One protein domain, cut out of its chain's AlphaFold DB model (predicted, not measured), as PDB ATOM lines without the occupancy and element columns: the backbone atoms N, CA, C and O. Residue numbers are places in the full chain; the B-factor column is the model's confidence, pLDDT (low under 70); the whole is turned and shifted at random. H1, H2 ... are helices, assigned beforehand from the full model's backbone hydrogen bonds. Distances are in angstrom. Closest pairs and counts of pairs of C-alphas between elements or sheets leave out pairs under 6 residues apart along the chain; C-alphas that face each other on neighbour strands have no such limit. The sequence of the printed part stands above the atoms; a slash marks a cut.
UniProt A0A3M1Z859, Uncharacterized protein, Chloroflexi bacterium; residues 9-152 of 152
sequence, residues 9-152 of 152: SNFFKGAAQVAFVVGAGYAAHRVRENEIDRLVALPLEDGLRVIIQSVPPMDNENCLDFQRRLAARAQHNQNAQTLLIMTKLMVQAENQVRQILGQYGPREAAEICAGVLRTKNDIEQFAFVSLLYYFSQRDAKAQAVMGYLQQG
ATOM      1  N   SER A   9      19.799 -10.151 -45.555       54.78
ATOM      2  CA  SER A   9      20.786  -9.078 -45.636       54.78
ATOM      3  C   SER A   9      20.476  -8.110 -46.785       54.78
ATOM      4  O   SER A   9      20.672  -6.914 -46.615       54.78
ATOM      5  N   ASN A  10      19.903  -8.575 -47.902       56.31
ATOM      6  CA  ASN A  10      19.468  -7.704 -48.998       56.31
ATOM      7  C   ASN A  10      18.171  -6.950 -48.667       56.31
ATOM      8  O   ASN A  10      18.033  -5.783 -49.037       56.31
ATOM      9  N   PHE A  11      17.251  -7.582 -47.930       56.94
ATOM     10  CA  PHE A  11      16.025  -6.942 -47.444       56.94
ATOM     11  C   PHE A  11      16.351  -5.739 -46.533       56.94
ATOM     12  O   PHE A  11      15.876  -4.623 -46.781       56.94
ATOM     13  N   PHE A  12      17.243  -5.936 -45.552       56.84
ATOM     14  CA  PHE A  12      17.620  -4.919 -44.561       56.84
ATOM     15  C   PHE A  12      18.645  -3.891 -45.074       56.84
ATOM     16  O   PHE A  12      18.509  -2.700 -44.793       56.84
ATOM     17  N   LYS A  13      19.628  -4.286 -45.903       51.31
ATOM     18  CA  LYS A  13      20.610  -3.338 -46.482       51.31
ATOM     19  C   LYS A  13      19.969  -2.294 -47.395       51.31
ATOM     20  O   LYS A  13      20.471  -1.176 -47.481       51.31
ATOM     21  N   GLY A  14      18.836  -2.618 -48.025       46.03
ATOM     22  CA  GLY A  14      18.089  -1.663 -48.847       46.03
ATOM     23  C   GLY A  14      17.563  -0.440 -48.078       46.03
ATOM     24  O   GLY A  14      17.265   0.565 -48.712       46.03
ATOM     25  N   ALA A  15      17.445  -0.501 -46.739       44.03
ATOM     26  CA  ALA A  15      16.868   0.586 -45.931       44.03
ATOM     27  C   ALA A  15      17.951   1.583 -45.536       44.03
ATOM     28  O   ALA A  15      17.738   2.788 -45.587       44.03
ATOM     29  N   ALA A  16      19.130   1.066 -45.193       42.06
ATOM     30  CA  ALA A  16      20.208   1.860 -44.628       42.06
ATOM     31  C   ALA A  16      21.044   2.628 -45.673       42.06
ATOM     32  O   ALA A  16      21.797   3.515 -45.282       42.06
ATOM     33  N   GLN A  17      20.969   2.305 -46.976       39.12
ATOM     34  CA  GLN A  17      21.924   2.849 -47.965       39.12
ATOM     35  C   GLN A  17      21.346   3.457 -49.256       39.12
ATOM     36  O   GLN A  17      22.119   4.003 -50.040       39.12
ATOM     37  N   VAL A  18      20.033   3.427 -49.519       41.53
ATOM     38  CA  VAL A  18      19.513   3.752 -50.872       41.53
ATOM     39  C   VAL A  18      18.511   4.912 -50.889       41.53
ATOM     40  O   VAL A  18      17.492   4.869 -51.570       41.53
ATOM     41  N   ALA A  19      18.810   5.987 -50.158       37.72
ATOM     42  CA  ALA A  19      17.985   7.199 -50.162       37.72
ATOM     43  C   ALA A  19      18.363   8.240 -51.242       37.72
ATOM     44  O   ALA A  19      17.672   9.246 -51.347       37.72
ATOM     45  N   PHE A  20      19.415   8.048 -52.059       37.25
ATOM     46  CA  PHE A  20      19.984   9.171 -52.840       37.25
ATOM     47  C   PHE A  20      19.922   9.123 -54.377       37.25
ATOM     48  O   PHE A  20      20.339  10.087 -55.012       37.25
ATOM     49  N   VAL A  21      19.371   8.086 -55.020       39.59
ATOM     50  CA  VAL A  21      19.209   8.092 -56.491       39.59
ATOM     51  C   VAL A  21      17.874   7.463 -56.877       39.59
ATOM     52  O   VAL A  21      17.626   6.294 -56.592       39.59
ATOM     53  N   VAL A  22      17.030   8.234 -57.567       44.84
ATOM     54  CA  VAL A  22      15.654   7.890 -57.983       44.84
ATOM     55  C   VAL A  22      15.556   6.539 -58.730       44.84
ATOM     56  O   VAL A  22      14.522   5.883 -58.673       44.84
ATOM     57  N   GLY A  23      16.641   6.052 -59.349       45.38
ATOM     58  CA  GLY A  23      16.710   4.720 -59.975       45.38
ATOM     59  C   GLY A  23      17.112   3.559 -59.049       45.38
ATOM     60  O   GLY A  23      16.668   2.429 -59.251       45.38
ATOM     61  N   ALA A  24      17.905   3.808 -58.004       49.31
ATOM     62  CA  ALA A  24      18.362   2.767 -57.077       49.31
ATOM     63  C   ALA A  24      17.276   2.400 -56.049       49.31
ATOM     64  O   ALA A  24      17.132   1.230 -55.689       49.31
ATOM     65  N   GLY A  25      16.451   3.376 -55.648       50.34
ATOM     66  CA  GLY A  25      15.303   3.144 -54.766       50.34
ATOM     67  C   GLY A  25      14.264   2.198 -55.380       50.34
ATOM     68  O   GLY A  25      13.747   1.323 -54.689       50.34
ATOM     69  N   TYR A  26      14.015   2.295 -56.693       55.09
ATOM     70  CA  TYR A  26      13.105   1.388 -57.404       55.09
ATOM     71  C   TYR A  26      13.624  -0.057 -57.423       55.09
ATOM     72  O   TYR A  26      12.863  -0.996 -57.179       55.09
ATOM     73  N   ALA A  27      14.926  -0.243 -57.664       59.66
ATOM     74  CA  ALA A  27      15.554  -1.562 -57.649       59.66
ATOM     75  C   ALA A  27      15.514  -2.192 -56.247       59.66
ATOM     76  O   ALA A  27      15.102  -3.342 -56.109       59.66
ATOM     77  N   ALA A  28      15.847  -1.427 -55.202       60.56
ATOM     78  CA  ALA A  28      15.763  -1.887 -53.816       60.56
ATOM     79  C   ALA A  28      14.320  -2.238 -53.410       60.56
ATOM     80  O   ALA A  28      14.081  -3.280 -52.798       60.56
ATOM     81  N   HIS A  29      13.346  -1.418 -53.815       65.88
ATOM     82  CA  HIS A  29      11.929  -1.687 -53.584       65.88
ATOM     83  C   HIS A  29      11.477  -2.984 -54.267       65.88
ATOM     84  O   HIS A  29      10.844  -3.823 -53.632       65.88
ATOM     85  N   ARG A  30      11.830  -3.189 -55.544       70.75
ATOM     86  CA  ARG A  30      11.502  -4.426 -56.271       70.75
ATOM     87  C   ARG A  30      12.141  -5.663 -55.656       70.75
ATOM     88  O   ARG A  30      11.493  -6.701 -55.608       70.75
ATOM     89  N   VAL A  31      13.382  -5.565 -55.181       74.50
ATOM     90  CA  VAL A  31      14.039  -6.682 -54.490       74.50
ATOM     91  C   VAL A  31      13.243  -7.074 -53.245       74.50
ATOM     92  O   VAL A  31      12.973  -8.254 -53.060       74.50
ATOM     93  N   ARG A  32      12.778  -6.109 -52.444       73.25
ATOM     94  CA  ARG A  32      11.947  -6.408 -51.264       73.25
ATOM     95  C   ARG A  32      10.604  -7.025 -51.606       73.25
ATOM     96  O   ARG A  32      10.196  -7.964 -50.936       73.25
ATOM     97  N   GLU A  33       9.931  -6.505 -52.625       80.69
ATOM     98  CA  GLU A  33       8.659  -7.069 -53.089       80.69
ATOM     99  C   GLU A  33       8.837  -8.524 -53.535       80.69
ATOM    100  O   GLU A  33       8.089  -9.390 -53.092       80.69
ATOM    101  N   ASN A  34       9.893  -8.811 -54.303       81.25
ATOM    102  CA  ASN A  34      10.211 -10.166 -54.745       81.25
ATOM    103  C   ASN A  34      10.525 -11.109 -53.576       81.25
ATOM    104  O   ASN A  34      10.141 -12.274 -53.616       81.25
ATOM    105  N   GLU A  35      11.229 -10.638 -52.543       81.62
ATOM    106  CA  GLU A  35      11.487 -11.450 -51.350       81.62
ATOM    107  C   GLU A  35      10.182 -11.733 -50.590       81.62
ATOM    108  O   GLU A  35       9.934 -12.874 -50.218       81.62
ATOM    109  N   ILE A  36       9.284 -10.755 -50.437       86.88
ATOM    110  CA  ILE A  36       7.961 -10.989 -49.830       86.88
ATOM    111  C   ILE A  36       7.153 -12.002 -50.643       86.88
ATOM    112  O   ILE A  36       6.562 -12.915 -50.068       86.88
ATOM    113  N   ASP A  37       7.158 -11.886 -51.967       88.69
ATOM    114  CA  ASP A  37       6.440 -12.817 -52.837       88.69
ATOM    115  C   ASP A  37       7.026 -14.236 -52.736       88.69
ATOM    116  O   ASP A  37       6.276 -15.209 -52.648       88.69
ATOM    117  N   ARG A  38       8.358 -14.363 -52.642       87.69
ATOM    118  CA  ARG A  38       9.036 -15.640 -52.360       87.69
ATOM    119  C   ARG A  38       8.639 -16.209 -51.006       87.69
ATOM    120  O   ARG A  38       8.324 -17.389 -50.934       87.69
ATOM    121  N   LEU A  39       8.627 -15.387 -49.957       88.06
ATOM    122  CA  LEU A  39       8.243 -15.801 -48.605       88.06
ATOM    123  C   LEU A  39       6.814 -16.343 -48.572       88.06
ATOM    124  O   LEU A  39       6.558 -17.380 -47.973       88.06
ATOM    125  N   VAL A  40       5.888 -15.640 -49.219       92.38
ATOM    126  CA  VAL A  40       4.470 -16.014 -49.264       92.38
ATOM    127  C   VAL A  40       4.239 -17.281 -50.100       92.38
ATOM    128  O   VAL A  40       3.282 -18.015 -49.847       92.38
ATOM    129  N   ALA A  41       5.117 -17.553 -51.069       91.38
ATOM    130  CA  ALA A  41       5.094 -18.766 -51.881       91.38
ATOM    131  C   ALA A  41       5.708 -19.998 -51.187       91.38
ATOM    132  O   ALA A  41       5.532 -21.113 -51.683       91.38
ATOM    133  N   LEU A  42       6.419 -19.830 -50.064       89.62
ATOM    134  CA  LEU A  42       6.948 -20.961 -49.301       89.62
ATOM    135  C   LEU A  42       5.816 -21.792 -48.674       89.62
ATOM    136  O   LEU A  42       4.746 -21.256 -48.359       89.62
ATOM    137  N   PRO A  43       6.061 -23.090 -48.414       91.75
ATOM    138  CA  PRO A  43       5.251 -23.847 -47.470       91.75
ATOM    139  C   PRO A  43       5.134 -23.086 -46.146       91.75
ATOM    140  O   PRO A  43       6.101 -22.476 -45.685       91.75
ATOM    141  N   LEU A  44       3.952 -23.120 -45.524       89.75
ATOM    142  CA  LEU A  44       3.668 -22.308 -44.337       89.75
ATOM    143  C   LEU A  44       4.696 -22.536 -43.217       89.75
ATOM    144  O   LEU A  44       5.146 -21.574 -42.603       89.75
ATOM    145  N   GLU A  45       5.105 -23.783 -42.985       88.44
ATOM    146  CA  GLU A  45       6.111 -24.137 -41.974       88.44
ATOM    147  C   GLU A  45       7.474 -23.479 -42.233       88.44
ATOM    148  O   GLU A  45       8.091 -22.935 -41.312       88.44
ATOM    149  N   ASP A  46       7.928 -23.471 -43.488       87.00
ATOM    150  CA  ASP A  46       9.185 -22.830 -43.878       87.00
ATOM    151  C   ASP A  46       9.081 -21.309 -43.760       87.00
ATOM    152  O   ASP A  46       9.993 -20.659 -43.243       87.00
ATOM    153  N   GLY A  47       7.938 -20.740 -44.153       87.12
ATOM    154  CA  GLY A  47       7.642 -19.326 -43.947       87.12
ATOM    155  C   GLY A  47       7.676 -18.943 -42.465       87.12
ATOM    156  O   GLY A  47       8.325 -17.964 -42.098       87.12
ATOM    157  N   LEU A  48       7.057 -19.737 -41.587       87.75
ATOM    158  CA  LEU A  48       7.076 -19.511 -40.138       87.75
ATOM    159  C   LEU A  48       8.493 -19.595 -39.564       87.75
ATOM    160  O   LEU A  48       8.877 -18.740 -38.767       87.75
ATOM    161  N   ARG A  49       9.304 -20.570 -39.995       86.00
ATOM    162  CA  ARG A  49      10.715 -20.672 -39.586       86.00
ATOM    163  C   ARG A  49      11.491 -19.415 -39.961       86.00
ATOM    164  O   ARG A  49      12.261 -18.893 -39.155       86.00
ATOM    165  N   VAL A  50      11.260 -18.920 -41.171       85.88
ATOM    166  CA  VAL A  50      11.869 -17.693 -41.667       85.88
ATOM    167  C   VAL A  50      11.437 -16.480 -40.828       85.88
ATOM    168  O   VAL A  50      12.301 -15.709 -40.407       85.88
ATOM    169  N   ILE A  51      10.148 -16.345 -40.498       89.06
ATOM    170  CA  ILE A  51       9.638 -15.307 -39.583       89.06
ATOM    171  C   ILE A  51      10.346 -15.379 -38.220       89.06
ATOM    172  O   ILE A  51      10.870 -14.368 -37.750       89.06
ATOM    173  N   ILE A  52      10.451 -16.576 -37.634       86.00
ATOM    174  CA  ILE A  52      11.048 -16.785 -36.308       86.00
ATOM    175  C   ILE A  52      12.514 -16.353 -36.249       86.00
ATOM    176  O   ILE A  52      12.970 -15.807 -35.247       86.00
ATOM    177  N   GLN A  53      13.264 -16.588 -37.322       83.62
ATOM    178  CA  GLN A  53      14.683 -16.242 -37.379       83.62
ATOM    179  C   GLN A  53      14.929 -14.765 -37.689       83.62
ATOM    180  O   GLN A  53      15.975 -14.235 -37.316       83.62
ATOM    181  N   SER A  54      13.987 -14.117 -38.375       81.94
ATOM    182  CA  SER A  54      14.249 -12.841 -39.044       81.94
ATOM    183  C   SER A  54      13.588 -11.661 -38.370       81.94
ATOM    184  O   SER A  54      14.152 -10.580 -38.447       81.94
ATOM    185  N   VAL A  55      12.444 -11.856 -37.702       84.62
ATOM    186  CA  VAL A  55      11.721 -10.795 -36.980       84.62
ATOM    187  C   VAL A  55      12.451 -10.314 -35.719       84.62
ATOM    188  O   VAL A  55      12.599  -9.104 -35.592       84.62
ATOM    189  N   PRO A  56      12.973 -11.182 -34.825       81.75
ATOM    190  CA  PRO A  56      13.610 -10.725 -33.581       81.75
ATOM    191  C   PRO A  56      14.831  -9.796 -33.736       81.75
ATOM    192  O   PRO A  56      15.103  -8.999 -32.843       81.75
ATOM    193  N   PRO A  57      15.655  -9.899 -34.798       80.31
ATOM    194  CA  PRO A  57      16.732  -8.940 -35.019       80.31
ATOM    195  C   PRO A  57      16.300  -7.685 -35.801       80.31
ATOM    196  O   PRO A  57      17.158  -6.837 -36.045       80.31
ATOM    197  N   MET A  58      15.036  -7.550 -36.233       82.06
ATOM    198  CA  MET A  58      14.583  -6.354 -36.960       82.06
ATOM    199  C   MET A  58      14.480  -5.152 -36.027       82.06
ATOM    200  O   MET A  58      13.928  -5.242 -34.934       82.06
ATOM    201  N   ASP A  59      14.919  -3.988 -36.502       82.75
ATOM    202  CA  ASP A  59      14.483  -2.730 -35.903       82.75
ATOM    203  C   ASP A  59      13.001  -2.441 -36.219       82.75
ATOM    204  O   ASP A  59      12.374  -3.050 -37.096       82.75
ATOM    205  N   ASN A  60      12.438  -1.478 -35.488       81.50
ATOM    206  CA  ASN A  60      11.027  -1.119 -35.591       81.50
ATOM    207  C   ASN A  60      10.628  -0.651 -37.000       81.50
ATOM    208  O   ASN A  60       9.530  -0.969 -37.454       81.50
ATOM    209  N   GLU A  61      11.486   0.092 -37.703       82.94
ATOM    210  CA  GLU A  61      11.164   0.631 -39.030       82.94
ATOM    211  C   GLU A  61      11.103  -0.479 -40.080       82.94
ATOM    212  O   GLU A  61      10.132  -0.576 -40.839       82.94
ATOM    213  N   ASN A  62      12.097  -1.368 -40.074       83.44
ATOM    214  CA  ASN A  62      12.157  -2.529 -40.950       83.44
ATOM    215  C   ASN A  62      11.016  -3.506 -40.667       83.44
ATOM    216  O   ASN A  62      10.424  -4.045 -41.606       83.44
ATOM    217  N   CYS A  63      10.650  -3.694 -39.398       86.06
ATOM    218  CA  CYS A  63       9.514  -4.530 -39.038       86.06
ATOM    219  C   CYS A  63       8.184  -3.937 -39.532       86.06
ATOM    220  O   CYS A  63       7.336  -4.659 -40.061       86.06
ATOM    221  N   LEU A  64       8.002  -2.616 -39.430       88.12
ATOM    222  CA  LEU A  64       6.811  -1.936 -39.946       88.12
ATOM    223  C   LEU A  64       6.717  -2.017 -41.477       88.12
ATOM    224  O   LEU A  64       5.633  -2.297 -41.993       88.12
ATOM    225  N   ASP A  65       7.818  -1.808 -42.207       86.25
ATOM    226  CA  ASP A  65       7.853  -1.988 -43.671       86.25
ATOM    227  C   ASP A  65       7.510  -3.437 -44.048       86.25
ATOM    228  O   ASP A  65       6.647  -3.680 -44.893       86.25
ATOM    229  N   PHE A  66       8.107  -4.406 -43.352       88.12
ATOM    230  CA  PHE A  66       7.846  -5.828 -43.551       88.12
ATOM    231  C   PHE A  66       6.368  -6.196 -43.328       88.12
ATOM    232  O   PHE A  66       5.741  -6.817 -44.191       88.12
ATOM    233  N   GLN A  67       5.768  -5.741 -42.224       92.25
ATOM    234  CA  GLN A  67       4.349  -5.963 -41.929       92.25
ATOM    235  C   GLN A  67       3.426  -5.311 -42.964       92.25
ATOM    236  O   GLN A  67       2.427  -5.918 -43.347       92.25
ATOM    237  N   ARG A  68       3.740  -4.098 -43.442       92.25
ATOM    238  CA  ARG A  68       2.945  -3.426 -44.488       92.25
ATOM    239  C   ARG A  68       2.950  -4.221 -45.791       92.25
ATOM    240  O   ARG A  68       1.892  -4.402 -46.394       92.25
ATOM    241  N   ARG A  69       4.111  -4.734 -46.206       89.94
ATOM    242  CA  ARG A  69       4.232  -5.534 -47.434       89.94
ATOM    243  C   ARG A  69       3.499  -6.869 -47.318       89.94
ATOM    244  O   ARG A  69       2.753  -7.226 -48.228       89.94
ATOM    245  N   LEU A  70       3.630  -7.563 -46.183       92.38
ATOM    246  CA  LEU A  70       2.845  -8.770 -45.903       92.38
ATOM    247  C   LEU A  70       1.338  -8.484 -45.881       92.38
ATOM    248  O   LEU A  70       0.565  -9.254 -46.447       92.38
ATOM    249  N   ALA A  71       0.911  -7.362 -45.296       95.25
ATOM    250  CA  ALA A  71      -0.494  -6.961 -45.256       95.25
ATOM    251  C   ALA A  71      -1.094  -6.734 -46.648       95.25
ATOM    252  O   ALA A  71      -2.246  -7.099 -46.868       95.25
ATOM    253  N   ALA A  72      -0.316  -6.204 -47.596       93.81
ATOM    254  CA  ALA A  72      -0.762  -6.080 -48.981       93.81
ATOM    255  C   ALA A  72      -1.056  -7.452 -49.619       93.81
ATOM    256  O   ALA A  72      -2.060  -7.604 -50.306       93.81
ATOM    257  N   ARG A  73      -0.233  -8.478 -49.347       93.56
ATOM    258  CA  ARG A  73      -0.448  -9.843 -49.872       93.56
ATOM    259  C   ARG A  73      -1.556 -10.585 -49.130       93.56
ATOM    260  O   ARG A  73      -2.286 -11.363 -49.739       93.56
ATOM    261  N   ALA A  74      -1.714 -10.323 -47.835       94.44
ATOM    262  CA  ALA A  74      -2.731 -10.949 -46.993       94.44
ATOM    263  C   ALA A  74      -4.169 -10.683 -47.471       94.44
ATOM    264  O   ALA A  74      -5.063 -11.448 -47.129       94.44
ATOM    265  N   GLN A  75      -4.396  -9.650 -48.293       92.69
ATOM    266  CA  GLN A  75      -5.702  -9.381 -48.912       92.69
ATOM    267  C   GLN A  75      -6.170 -10.512 -49.841       92.69
ATOM    268  O   GLN A  75      -7.371 -10.693 -50.028       92.69
ATOM    269  N   HIS A  76      -5.232 -11.271 -50.419       92.25
ATOM    270  CA  HIS A  76      -5.523 -12.282 -51.441       92.25
ATOM    271  C   HIS A  76      -4.832 -13.631 -51.197       92.25
ATOM    272  O   HIS A  76      -5.025 -14.563 -51.973       92.25
ATOM    273  N   ASN A  77      -4.024 -13.757 -50.141       93.12
ATOM    274  CA  ASN A  77      -3.259 -14.965 -49.853       93.12
ATOM    275  C   ASN A  77      -3.326 -15.329 -48.359       93.12
ATOM    276  O   ASN A  77      -2.867 -14.577 -47.496       93.12
ATOM    277  N   GLN A  78      -3.861 -16.517 -48.066       92.94
ATOM    278  CA  GLN A  78      -4.030 -17.012 -46.699       92.94
ATOM    279  C   GLN A  78      -2.692 -17.286 -45.991       92.94
ATOM    280  O   GLN A  78      -2.570 -17.003 -44.801       92.94
ATOM    281  N   ASN A  79      -1.657 -17.752 -46.703       91.62
ATOM    282  CA  ASN A  79      -0.320 -17.899 -46.117       91.62
ATOM    283  C   ASN A  79       0.228 -16.538 -45.682       91.62
ATOM    284  O   ASN A  79       0.704 -16.402 -44.558       91.62
ATOM    285  N   ALA A  80       0.099 -15.505 -46.522       93.19
ATOM    286  CA  ALA A  80       0.511 -14.149 -46.157       93.19
ATOM    287  C   ALA A  80      -0.245 -13.625 -44.926       93.19
ATOM    288  O   ALA A  80       0.349 -12.956 -44.080       93.19
ATOM    289  N   GLN A  81      -1.532 -13.962 -44.791       95.00
ATOM    290  CA  GLN A  81      -2.326 -13.624 -43.612       95.00
ATOM    291  C   GLN A  81      -1.775 -14.288 -42.342       95.00
ATOM    292  O   GLN A  81      -1.555 -13.597 -41.345       95.00
ATOM    293  N   THR A  82      -1.489 -15.591 -42.377       93.56
ATOM    294  CA  THR A  82      -0.913 -16.310 -41.229       93.56
ATOM    295  C   THR A  82       0.472 -15.778 -40.866       93.56
ATOM    296  O   THR A  82       0.745 -15.515 -39.694       93.56
ATOM    297  N   LEU A  83       1.336 -15.542 -41.858       93.56
ATOM    298  CA  LEU A  83       2.673 -14.987 -41.637       93.56
ATOM    299  C   LEU A  83       2.615 -13.571 -41.048       93.56
ATOM    300  O   LEU A  83       3.406 -13.240 -40.164       93.56
ATOM    301  N   LEU A  84       1.655 -12.743 -41.475       95.00
ATOM    302  CA  LEU A  84       1.430 -11.417 -40.900       95.00
ATOM    303  C   LEU A  84       0.985 -11.495 -39.436       95.00
ATOM    304  O   LEU A  84       1.501 -10.743 -38.607       95.00
ATOM    305  N   ILE A  85       0.031 -12.376 -39.118       94.25
ATOM    306  CA  ILE A  85      -0.430 -12.593 -37.738       94.25
ATOM    307  C   ILE A  85       0.754 -13.013 -36.870       94.25
ATOM    308  O   ILE A  85       1.014 -12.383 -35.845       94.25
ATOM    309  N   MET A  86       1.523 -14.002 -37.326       93.62
ATOM    310  CA  MET A  86       2.694 -14.487 -36.605       93.62
ATOM    311  C   MET A  86       3.730 -13.380 -36.384       93.62
ATOM    312  O   MET A  86       4.212 -13.200 -35.271       93.62
ATOM    313  N   THR A  87       4.028 -12.589 -37.417       92.94
ATOM    314  CA  THR A  87       4.962 -11.456 -37.325       92.94
ATOM    315  C   THR A  87       4.536 -10.473 -36.234       92.94
ATOM    316  O   THR A  87       5.354 -10.074 -35.408       92.94
ATOM    317  N   LYS A  88       3.250 -10.103 -36.186       93.44
ATOM    318  CA  LYS A  88       2.722  -9.185 -35.165       93.44
ATOM    319  C   LYS A  88       2.840  -9.766 -33.756       93.44
ATOM    320  O   LYS A  88       3.269  -9.061 -32.845       93.44
ATOM    321  N   LEU A  89       2.490 -11.041 -33.590       93.69
ATOM    322  CA  LEU A  89       2.585 -11.732 -32.304       93.69
ATOM    323  C   LEU A  89       4.033 -11.850 -31.827       93.69
ATOM    324  O   LEU A  89       4.299 -11.665 -30.643       93.69
ATOM    325  N   MET A  90       4.977 -12.090 -32.736       90.88
ATOM    326  CA  MET A  90       6.399 -12.142 -32.404       90.88
ATOM    327  C   MET A  90       6.939 -10.807 -31.898       90.88
ATOM    328  O   MET A  90       7.624 -10.792 -30.883       90.88
ATOM    329  N   VAL A  91       6.588  -9.691 -32.543       90.50
ATOM    330  CA  VAL A  91       6.992  -8.349 -32.081       90.50
ATOM    331  C   VAL A  91       6.444  -8.055 -30.684       90.50
ATOM    332  O   VAL A  91       7.140  -7.511 -29.828       90.50
ATOM    333  N   GLN A  92       5.191  -8.435 -30.423       89.75
ATOM    334  CA  GLN A  92       4.591  -8.278 -29.098       89.75
ATOM    335  C   GLN A  92       5.279  -9.161 -28.052       89.75
ATOM    336  O   GLN A  92       5.611  -8.685 -26.964       89.75
ATOM    337  N   ALA A  93       5.517 -10.431 -28.388       89.75
ATOM    338  CA  ALA A  93       6.215 -11.371 -27.523       89.75
ATOM    339  C   ALA A  93       7.656 -10.925 -27.246       89.75
ATOM    340  O   ALA A  93       8.150 -11.139 -26.145       89.75
ATOM    341  N   GLU A  94       8.316 -10.257 -28.190       90.31
ATOM    342  CA  GLU A  94       9.697  -9.812 -28.028       90.31
ATOM    343  C   GLU A  94       9.888  -8.786 -26.945       90.31
ATOM    344  O   GLU A  94      10.753  -8.964 -26.084       90.31
ATOM    345  N   ASN A  95       9.036  -7.772 -26.923       87.00
ATOM    346  CA  ASN A  95       9.078  -6.789 -25.856       87.00
ATOM    347  C   ASN A  95       8.848  -7.453 -24.489       87.00
ATOM    348  O   ASN A  95       9.576  -7.167 -23.539       87.00
ATOM    349  N   GLN A  96       7.905  -8.398 -24.406       89.88
ATOM    350  CA  GLN A  96       7.605  -9.126 -23.170       89.88
ATOM    351  C   GLN A  96       8.778 -10.005 -22.718       89.88
ATOM    352  O   GLN A  96       9.208  -9.918 -21.568       89.88
ATOM    353  N   VAL A  97       9.336 -10.821 -23.614       91.12
ATOM    354  CA  VAL A  97      10.445 -11.729 -23.292       91.12
ATOM    355  C   VAL A  97      11.697 -10.941 -22.918       91.12
ATOM    356  O   VAL A  97      12.317 -11.247 -21.902       91.12
ATOM    357  N   ARG A  98      12.050  -9.885 -23.665       90.44
ATOM    358  CA  ARG A  98      13.198  -9.030 -23.323       90.44
ATOM    359  C   ARG A  98      13.020  -8.348 -21.973       90.44
ATOM    360  O   ARG A  98      13.978  -8.286 -21.208       90.44
ATOM    361  N   GLN A  99      11.815  -7.874 -21.662       91.81
ATOM    362  CA  GLN A  99      11.527  -7.278 -20.364       91.81
ATOM    363  C   GLN A  99      11.710  -8.297 -19.230       91.81
ATOM    364  O   GLN A  99      12.435  -8.016 -18.276       91.81
ATOM    365  N   ILE A 100      11.112  -9.487 -19.350       92.94
ATOM    366  CA  ILE A 100      11.196 -10.536 -18.324       92.94
ATOM    367  C   ILE A 100      12.655 -10.967 -18.115       92.94
ATOM    368  O   ILE A 100      13.151 -10.995 -16.986       92.94
ATOM    369  N   LEU A 101      13.371 -11.242 -19.209       92.06
ATOM    370  CA  LEU A 101      14.783 -11.620 -19.165       92.06
ATOM    371  C   LEU A 101      15.683 -10.478 -18.677       92.06
ATOM    372  O   LEU A 101      16.739 -10.751 -18.116       92.06
ATOM    373  N   GLY A 102      15.300  -9.215 -18.854       92.00
ATOM    374  CA  GLY A 102      16.058  -8.063 -18.366       92.00
ATOM    375  C   GLY A 102      15.875  -7.795 -16.871       92.00
ATOM    376  O   GLY A 102      16.824  -7.383 -16.211       92.00
ATOM    377  N   GLN A 103      14.679  -8.046 -16.329       93.62
ATOM    378  CA  GLN A 103      14.289  -7.594 -14.987       93.62
ATOM    379  C   GLN A 103      14.439  -8.655 -13.887       93.62
ATOM    380  O   GLN A 103      14.762  -8.299 -12.757       93.62
ATOM    381  N   TYR A 104      14.252  -9.941 -14.196       93.88
ATOM    382  CA  TYR A 104      14.102 -10.991 -13.174       93.88
ATOM    383  C   TYR A 104      15.222 -12.028 -13.206       93.88
ATOM    384  O   TYR A 104      15.869 -12.212 -14.234       93.88
ATOM    385  N   GLY A 105      15.471 -12.744 -12.105       93.50
ATOM    386  CA  GLY A 105      16.406 -13.881 -12.098       93.50
ATOM    387  C   GLY A 105      15.913 -15.052 -12.973       93.50
ATOM    388  O   GLY A 105      14.723 -15.118 -13.260       93.50
ATOM    389  N   PRO A 106      16.766 -16.013 -13.393       93.25
ATOM    390  CA  PRO A 106      16.359 -17.095 -14.304       93.25
ATOM    391  C   PRO A 106      15.154 -17.926 -13.828       93.25
ATOM    392  O   PRO A 106      14.297 -18.287 -14.626       93.25
ATOM    393  N   ARG A 107      15.074 -18.223 -12.527       92.69
ATOM    394  CA  ARG A 107      13.976 -19.013 -11.953       92.69
ATOM    395  C   ARG A 107      12.662 -18.229 -11.914       92.69
ATOM    396  O   ARG A 107      11.647 -18.711 -12.394       92.69
ATOM    397  N   GLU A 108      12.708 -16.999 -11.413       94.19
ATOM    398  CA  GLU A 108      11.553 -16.094 -11.359       94.19
ATOM    399  C   GLU A 108      11.048 -15.741 -12.767       94.19
ATOM    400  O   GLU A 108       9.852 -15.785 -13.037       94.19
ATOM    401  N   ALA A 109      11.962 -15.489 -13.708       94.44
ATOM    402  CA  ALA A 109      11.633 -15.291 -15.115       94.44
ATOM    403  C   ALA A 109      10.905 -16.505 -15.712       94.44
ATOM    404  O   ALA A 109       9.957 -16.324 -16.471       94.44
ATOM    405  N   ALA A 110      11.306 -17.734 -15.366       94.06
ATOM    406  CA  ALA A 110      10.614 -18.942 -15.809       94.06
ATOM    407  C   ALA A 110       9.201 -19.054 -15.219       94.06
ATOM    408  O   ALA A 110       8.262 -19.351 -15.954       94.06
ATOM    409  N   GLU A 111       9.022 -18.750 -13.933       94.31
ATOM    410  CA  GLU A 111       7.704 -18.732 -13.285       94.31
ATOM    411  C   GLU A 111       6.771 -17.693 -13.931       94.31
ATOM    412  O   GLU A 111       5.618 -18.001 -14.248       94.31
ATOM    413  N   ILE A 112       7.284 -16.492 -14.219       94.12
ATOM    414  CA  ILE A 112       6.539 -15.444 -14.929       94.12
ATOM    415  C   ILE A 112       6.201 -15.894 -16.354       94.12
ATOM    416  O   ILE A 112       5.047 -15.780 -16.767       94.12
ATOM    417  N   CYS A 113       7.163 -16.444 -17.102       93.38
ATOM    418  CA  CYS A 113       6.926 -16.979 -18.444       93.38
ATOM    419  C   CYS A 113       5.842 -18.066 -18.437       93.38
ATOM    420  O   CYS A 113       4.945 -18.026 -19.275       93.38
ATOM    421  N   ALA A 114       5.868 -18.996 -17.478       93.19
ATOM    422  CA  ALA A 114       4.844 -20.029 -17.337       93.19
ATOM    423  C   ALA A 114       3.459 -19.425 -17.052       93.19
ATOM    424  O   ALA A 114       2.465 -19.836 -17.652       93.19
ATOM    425  N   GLY A 115       3.384 -18.418 -16.175       93.06
ATOM    426  CA  GLY A 115       2.151 -17.677 -15.907       93.06
ATOM    427  C   GLY A 115       1.610 -16.964 -17.149       93.06
ATOM    428  O   GLY A 115       0.422 -17.057 -17.445       93.06
ATOM    429  N   VAL A 116       2.489 -16.313 -17.912       92.06
ATOM    430  CA  VAL A 116       2.156 -15.610 -19.161       92.06
ATOM    431  C   VAL A 116       1.693 -16.574 -20.254       92.06
ATOM    432  O   VAL A 116       0.768 -16.257 -20.994       92.06
ATOM    433  N   LEU A 117       2.294 -17.759 -20.367       92.38
ATOM    434  CA  LEU A 117       1.868 -18.765 -21.343       92.38
ATOM    435  C   LEU A 117       0.441 -19.257 -21.074       92.38
ATOM    436  O   LEU A 117      -0.330 -19.418 -22.013       92.38
ATOM    437  N   ARG A 118       0.051 -19.413 -19.803       92.44
ATOM    438  CA  ARG A 118      -1.302 -19.861 -19.418       92.44
ATOM    439  C   ARG A 118      -2.413 -18.872 -19.774       92.44
ATOM    440  O   ARG A 118      -3.570 -19.272 -19.826       92.44
ATOM    441  N   THR A 119      -2.089 -17.596 -19.987       92.12
ATOM    442  CA  THR A 119      -3.075 -16.571 -20.369       92.12
ATOM    443  C   THR A 119      -3.185 -16.375 -21.881       92.12
ATOM    444  O   THR A 119      -4.030 -15.603 -22.329       92.12
ATOM    445  N   LYS A 120      -2.346 -17.059 -22.664       91.31
ATOM    446  CA  LYS A 120      -2.249 -16.942 -24.122       91.31
ATOM    447  C   LYS A 120      -2.958 -18.095 -24.822       91.31
ATOM    448  O   LYS A 120      -2.978 -19.213 -24.309       91.31
ATOM    449  N   ASN A 121      -3.490 -17.842 -26.013       93.06
ATOM    450  CA  ASN A 121      -3.968 -18.910 -26.898       93.06
ATOM    451  C   ASN A 121      -2.798 -19.663 -27.566       93.06
ATOM    452  O   ASN A 121      -1.653 -19.220 -27.499       93.06
ATOM    453  N   ASP A 122      -3.080 -20.772 -28.249       90.31
ATOM    454  CA  ASP A 122      -2.050 -21.653 -28.826       90.31
ATOM    455  C   ASP A 122      -1.085 -20.937 -29.788       90.31
ATOM    456  O   ASP A 122       0.120 -21.191 -29.775       90.31
ATOM    457  N   ILE A 123      -1.582 -20.003 -30.606       88.50
ATOM    458  CA  ILE A 123      -0.759 -19.271 -31.583       88.50
ATOM    459  C   ILE A 123       0.144 -18.262 -30.863       88.50
ATOM    460  O   ILE A 123       1.325 -18.114 -31.186       88.50
ATOM    461  N   GLU A 124      -0.393 -17.580 -29.855       91.75
ATOM    462  CA  GLU A 124       0.363 -16.660 -29.007       91.75
ATOM    463  C   GLU A 124       1.420 -17.393 -28.172       91.75
ATOM    464  O   GLU A 124       2.541 -16.898 -28.029       91.75
ATOM    465  N   GLN A 125       1.087 -18.576 -27.648       92.06
ATOM    466  CA  GLN A 125       2.033 -19.451 -26.959       92.06
ATOM    467  C   GLN A 125       3.145 -19.891 -27.910       92.06
ATOM    468  O   GLN A 125       4.321 -19.768 -27.567       92.06
ATOM    469  N   PHE A 126       2.799 -20.326 -29.126       90.69
ATOM    470  CA  PHE A 126       3.774 -20.706 -30.145       90.69
ATOM    471  C   PHE A 126       4.741 -19.559 -30.464       90.69
ATOM    472  O   PHE A 126       5.955 -19.773 -30.484       90.69
ATOM    473  N   ALA A 127       4.242 -18.333 -30.647       91.44
ATOM    474  CA  ALA A 127       5.084 -17.158 -30.876       91.44
ATOM    475  C   ALA A 127       6.013 -16.858 -29.698       91.44
ATOM    476  O   ALA A 127       7.207 -16.620 -29.896       91.44
ATOM    477  N   PHE A 128       5.485 -16.918 -28.477       93.00
ATOM    478  CA  PHE A 128       6.251 -16.654 -27.267       93.00
ATOM    479  C   PHE A 128       7.361 -17.691 -27.047       93.00
ATOM    480  O   PHE A 128       8.519 -17.326 -26.840       93.00
ATOM    481  N   VAL A 129       7.037 -18.984 -27.153       91.75
ATOM    482  CA  VAL A 129       8.004 -20.081 -26.997       91.75
ATOM    483  C   VAL A 129       9.042 -20.066 -28.116       91.75
ATOM    484  O   VAL A 129      10.230 -20.212 -27.837       91.75
ATOM    485  N   SER A 130       8.631 -19.832 -29.366       89.62
ATOM    486  CA  SER A 130       9.556 -19.730 -30.505       89.62
ATOM    487  C   SER A 130      10.593 -18.635 -30.288       89.62
ATOM    488  O   SER A 130      11.770 -18.805 -30.604       89.62
ATOM    489  N   LEU A 131      10.165 -17.518 -29.704       90.75
ATOM    490  CA  LEU A 131      11.056 -16.418 -29.406       90.75
ATOM    491  C   LEU A 131      11.986 -16.710 -28.224       90.75
ATOM    492  O   LEU A 131      13.181 -16.420 -28.282       90.75
ATOM    493  N   LEU A 132      11.464 -17.312 -27.159       90.88
ATOM    494  CA  LEU A 132      12.283 -17.709 -26.020       90.88
ATOM    495  C   LEU A 132      13.338 -18.752 -26.431       90.88
ATOM    496  O   LEU A 132      14.493 -18.660 -26.014       90.88
ATOM    497  N   TYR A 133      12.978 -19.674 -27.327       90.50
ATOM    498  CA  TYR A 133      13.906 -20.606 -27.965       90.50
ATOM    499  C   TYR A 133      14.932 -19.896 -28.864       90.50
ATOM    500  O   TYR A 133      16.114 -20.222 -28.840       90.50
ATOM    501  N   TYR A 134      14.524 -18.880 -29.630       89.88
ATOM    502  CA  TYR A 134      15.460 -18.061 -30.405       89.88
ATOM    503  C   TYR A 134      16.506 -17.378 -29.506       89.88
ATOM    504  O   TYR A 134      17.692 -17.331 -29.856       89.88
ATOM    505  N   PHE A 135      16.097 -16.855 -28.347       89.94
ATOM    506  CA  PHE A 135      17.019 -16.230 -27.399       89.94
ATOM    507  C   PHE A 135      17.875 -17.245 -26.642       89.94
ATOM    508  O   PHE A 135      19.049 -16.963 -26.412       89.94
ATOM    509  N   SER A 136      17.361 -18.432 -26.313       91.00
ATOM    510  CA  SER A 136      18.137 -19.461 -25.603       91.00
ATOM    511  C   SER A 136      19.360 -19.952 -26.378       91.00
ATOM    512  O   SER A 136      20.333 -20.392 -25.776       91.00
ATOM    513  N   GLN A 137      19.352 -19.825 -27.707       88.50
ATOM    514  CA  GLN A 137      20.513 -20.120 -28.552       88.50
ATOM    515  C   GLN A 137      21.635 -19.072 -28.458       88.50
ATOM    516  O   GLN A 137      22.728 -19.304 -28.971       88.50
ATOM    517  N   ARG A 138      21.366 -17.899 -27.872       87.69
ATOM    518  CA  ARG A 138      22.276 -16.738 -27.870       87.69
ATOM    519  C   ARG A 138      22.551 -16.168 -26.482       87.69
ATOM    520  O   ARG A 138      23.508 -15.419 -26.324       87.69
ATOM    521  N   ASP A 139      21.721 -16.499 -25.501       90.94
ATOM    522  CA  ASP A 139      21.759 -15.937 -24.160       90.94
ATOM    523  C   ASP A 139      21.621 -17.053 -23.109       90.94
ATOM    524  O   ASP A 139      20.641 -17.805 -23.087       90.94
ATOM    525  N   ALA A 140      22.614 -17.157 -22.219       90.94
ATOM    526  CA  ALA A 140      22.681 -18.204 -21.197       90.94
ATOM    527  C   ALA A 140      21.540 -18.112 -20.168       90.94
ATOM    528  O   ALA A 140      21.107 -19.125 -19.616       90.94
ATOM    529  N   LYS A 141      21.016 -16.908 -19.914       92.00
ATOM    530  CA  LYS A 141      19.871 -16.708 -19.026       92.00
ATOM    531  C   LYS A 141      18.589 -17.186 -19.698       92.00
ATOM    532  O   LYS A 141      17.830 -17.914 -19.066       92.00
ATOM    533  N   ALA A 142      18.378 -16.858 -20.970       92.50
ATOM    534  CA  ALA A 142      17.266 -17.405 -21.749       92.50
ATOM    535  C   ALA A 142      17.334 -18.941 -21.834       92.50
ATOM    536  O   ALA A 142      16.309 -19.616 -21.728       92.50
ATOM    537  N   GLN A 143      18.540 -19.504 -21.949       93.88
ATOM    538  CA  GLN A 143      18.767 -20.948 -21.895       93.88
ATOM    539  C   GLN A 143      18.370 -21.557 -20.547       93.88
ATOM    540  O   GLN A 143      17.657 -22.559 -20.519       93.88
ATOM    541  N   ALA A 144      18.769 -20.938 -19.435       92.31
ATOM    542  CA  ALA A 144      18.375 -21.386 -18.102       92.31
ATOM    543  C   ALA A 144      16.851 -21.311 -17.892       92.31
ATOM    544  O   ALA A 144      16.259 -22.258 -17.383       92.31
ATOM    545  N   VAL A 145      16.207 -20.223 -18.334       93.25
ATOM    546  CA  VAL A 145      14.743 -20.054 -18.275       93.25
ATOM    547  C   VAL A 145      14.028 -21.162 -19.050       93.25
ATOM    548  O   VAL A 145      13.117 -21.786 -18.513       93.25
ATOM    549  N   MET A 146      14.467 -21.456 -20.281       92.38
ATOM    550  CA  MET A 146      13.934 -22.580 -21.064       92.38
ATOM    551  C   MET A 146      14.113 -23.919 -20.346       92.38
ATOM    552  O   MET A 146      13.191 -24.728 -20.343       92.38
ATOM    553  N   GLY A 147      15.269 -24.144 -19.716       90.06
ATOM    554  CA  GLY A 147      15.526 -25.356 -18.941       90.06
ATOM    555  C   GLY A 147      14.544 -25.534 -17.781       90.06
ATOM    556  O   GLY A 147      14.014 -26.625 -17.597       90.06
ATOM    557  N   TYR A 148      14.240 -24.463 -17.041       91.44
ATOM    558  CA  TYR A 148      13.239 -24.508 -15.970       91.44
ATOM    559  C   TYR A 148      11.825 -24.779 -16.496       91.44
ATOM    560  O   TYR A 148      11.106 -25.574 -15.902       91.44
ATOM    561  N   LEU A 149      11.442 -24.176 -17.626       89.06
ATOM    562  CA  LEU A 149      10.134 -24.408 -18.253       89.06
ATOM    563  C   LEU A 149       9.948 -25.840 -18.774       89.06
ATOM    564  O   LEU A 149       8.817 -26.277 -18.928       89.06
ATOM    565  N   GLN A 150      11.031 -26.557 -19.075       85.38
ATOM    566  CA  GLN A 150      10.981 -27.960 -19.508       85.38
ATOM    567  C   GLN A 150      10.919 -28.954 -18.339       85.38
ATOM    568  O   GLN A 150      10.594 -30.119 -18.551       85.38
ATOM    569  N   GLN A 151      11.287 -28.519 -17.131       77.81
ATOM    570  CA  GLN A 151      11.344 -29.358 -15.930       77.81
ATOM    571  C   GLN A 151      10.098 -29.237 -15.039       77.81
ATOM    572  O   GLN A 151       9.918 -30.080 -14.160       77.81
ATOM    573  N   GLY A 152       9.290 -28.188 -15.224       57.84
ATOM    574  CA  GLY A 152       8.040 -27.941 -14.495       57.84
ATOM    575  C   GLY A 152       6.812 -28.281 -15.320       57.84
ATOM    576  O   GLY A 152       5.813 -28.698 -14.696       57.84
TER     577      GLY A 152
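What this domain is: This is residues 9 to 152 of the 152 residues of an uncharacterized protein of Chloroflexi bacterium (UniProt A0A3M1Z859). One long helix, H5, runs through the middle of an elongated array of helices and joins its two ends. H4 folds back beside the first part of H5, and the last residues of H2, 40 to 41, meet residues 79 to 83 of H5 at a corner, with H1 paired to H2 as a hairpin; H6, H7 and H8 gather round the later part of H5, and H3 packs on H5 with H7 next to it. The printed part has 144 residues with eight named helices, H1 to H8 in order, and no named strand; its class is all helix. It is only just compact, close to loose, with a radius of gyration of the C-alphas of 17.1 A and spans of 55 by 32 by 19 A.

Where its parts are: Find C-alpha 9 at (20.786, -9.078, -45.636); there H1 begins and runs to residue 17. H2, residues 22 to 41, measures 29.3 A from first to last C-alpha. H3 is residues 44 to 54, and H4 is residues 60 to 74, 20.4 A long. Look next at C-alpha 78, at (-4.030, -17.012, -46.699), where H5 begins; it runs 37.8 A to C-alpha 103 at (14.289, -7.594, -14.987). H6 is residues 106 to 118, H7 is residues 122 to 136, 20.6 A long, and H8 is residues 140 to 151, ending at C-alpha 151, (11.344, -29.358, -15.930).

How they stand to each other: Start at H5, the hub, which touches five helices. With residues 79 to 83 it touches H2 about perpendicular, at 83 degrees; the closest C-alphas, of Val 40 and Ala 80, are 5.4 A apart. H4 and H5 form a helical hairpin at a shallow tilt of 25 degrees, closest at the C-alphas of Ala 74 and Gln 81, 4.3 A. Further along, H7 touches residues 86 to 97 of H5 at a steep tilt of 54 degrees, closest at the C-alphas of Ala 93 and Phe 128, 5.3 A. H3, H5, H6 and H7 form a bundle, a group of helices gathered together. H3 touches H7, closest at the C-alphas of Ile 52 and Ser 130, 6.7 A. H6 touches H8, closest at the C-alphas of Ala 110 and Val 145, 4.9 A. At the other end H1 touches residues 28 to 35 of H2, closest at the C-alphas of Gly 14 and Ala 28, 5.5 A. H1 and H8 are apart. In H3 to H8 every O i to N i+4 pair is within hydrogen-bond range; H2 has 14 of 16, and H1 has 2 of 5, beside 2 of 6 O i to N i+3 pairs.

The domain as a whole: The two C-alphas farthest apart, of Val 22 and Gly 152, are 56.9 A from each other. The printed part has no cut, and its seven links between helices are tight. Look for low confidence, pLDDT under 70, at residues 9 to 29 and residue 152; the mean of the printed part is 83.6.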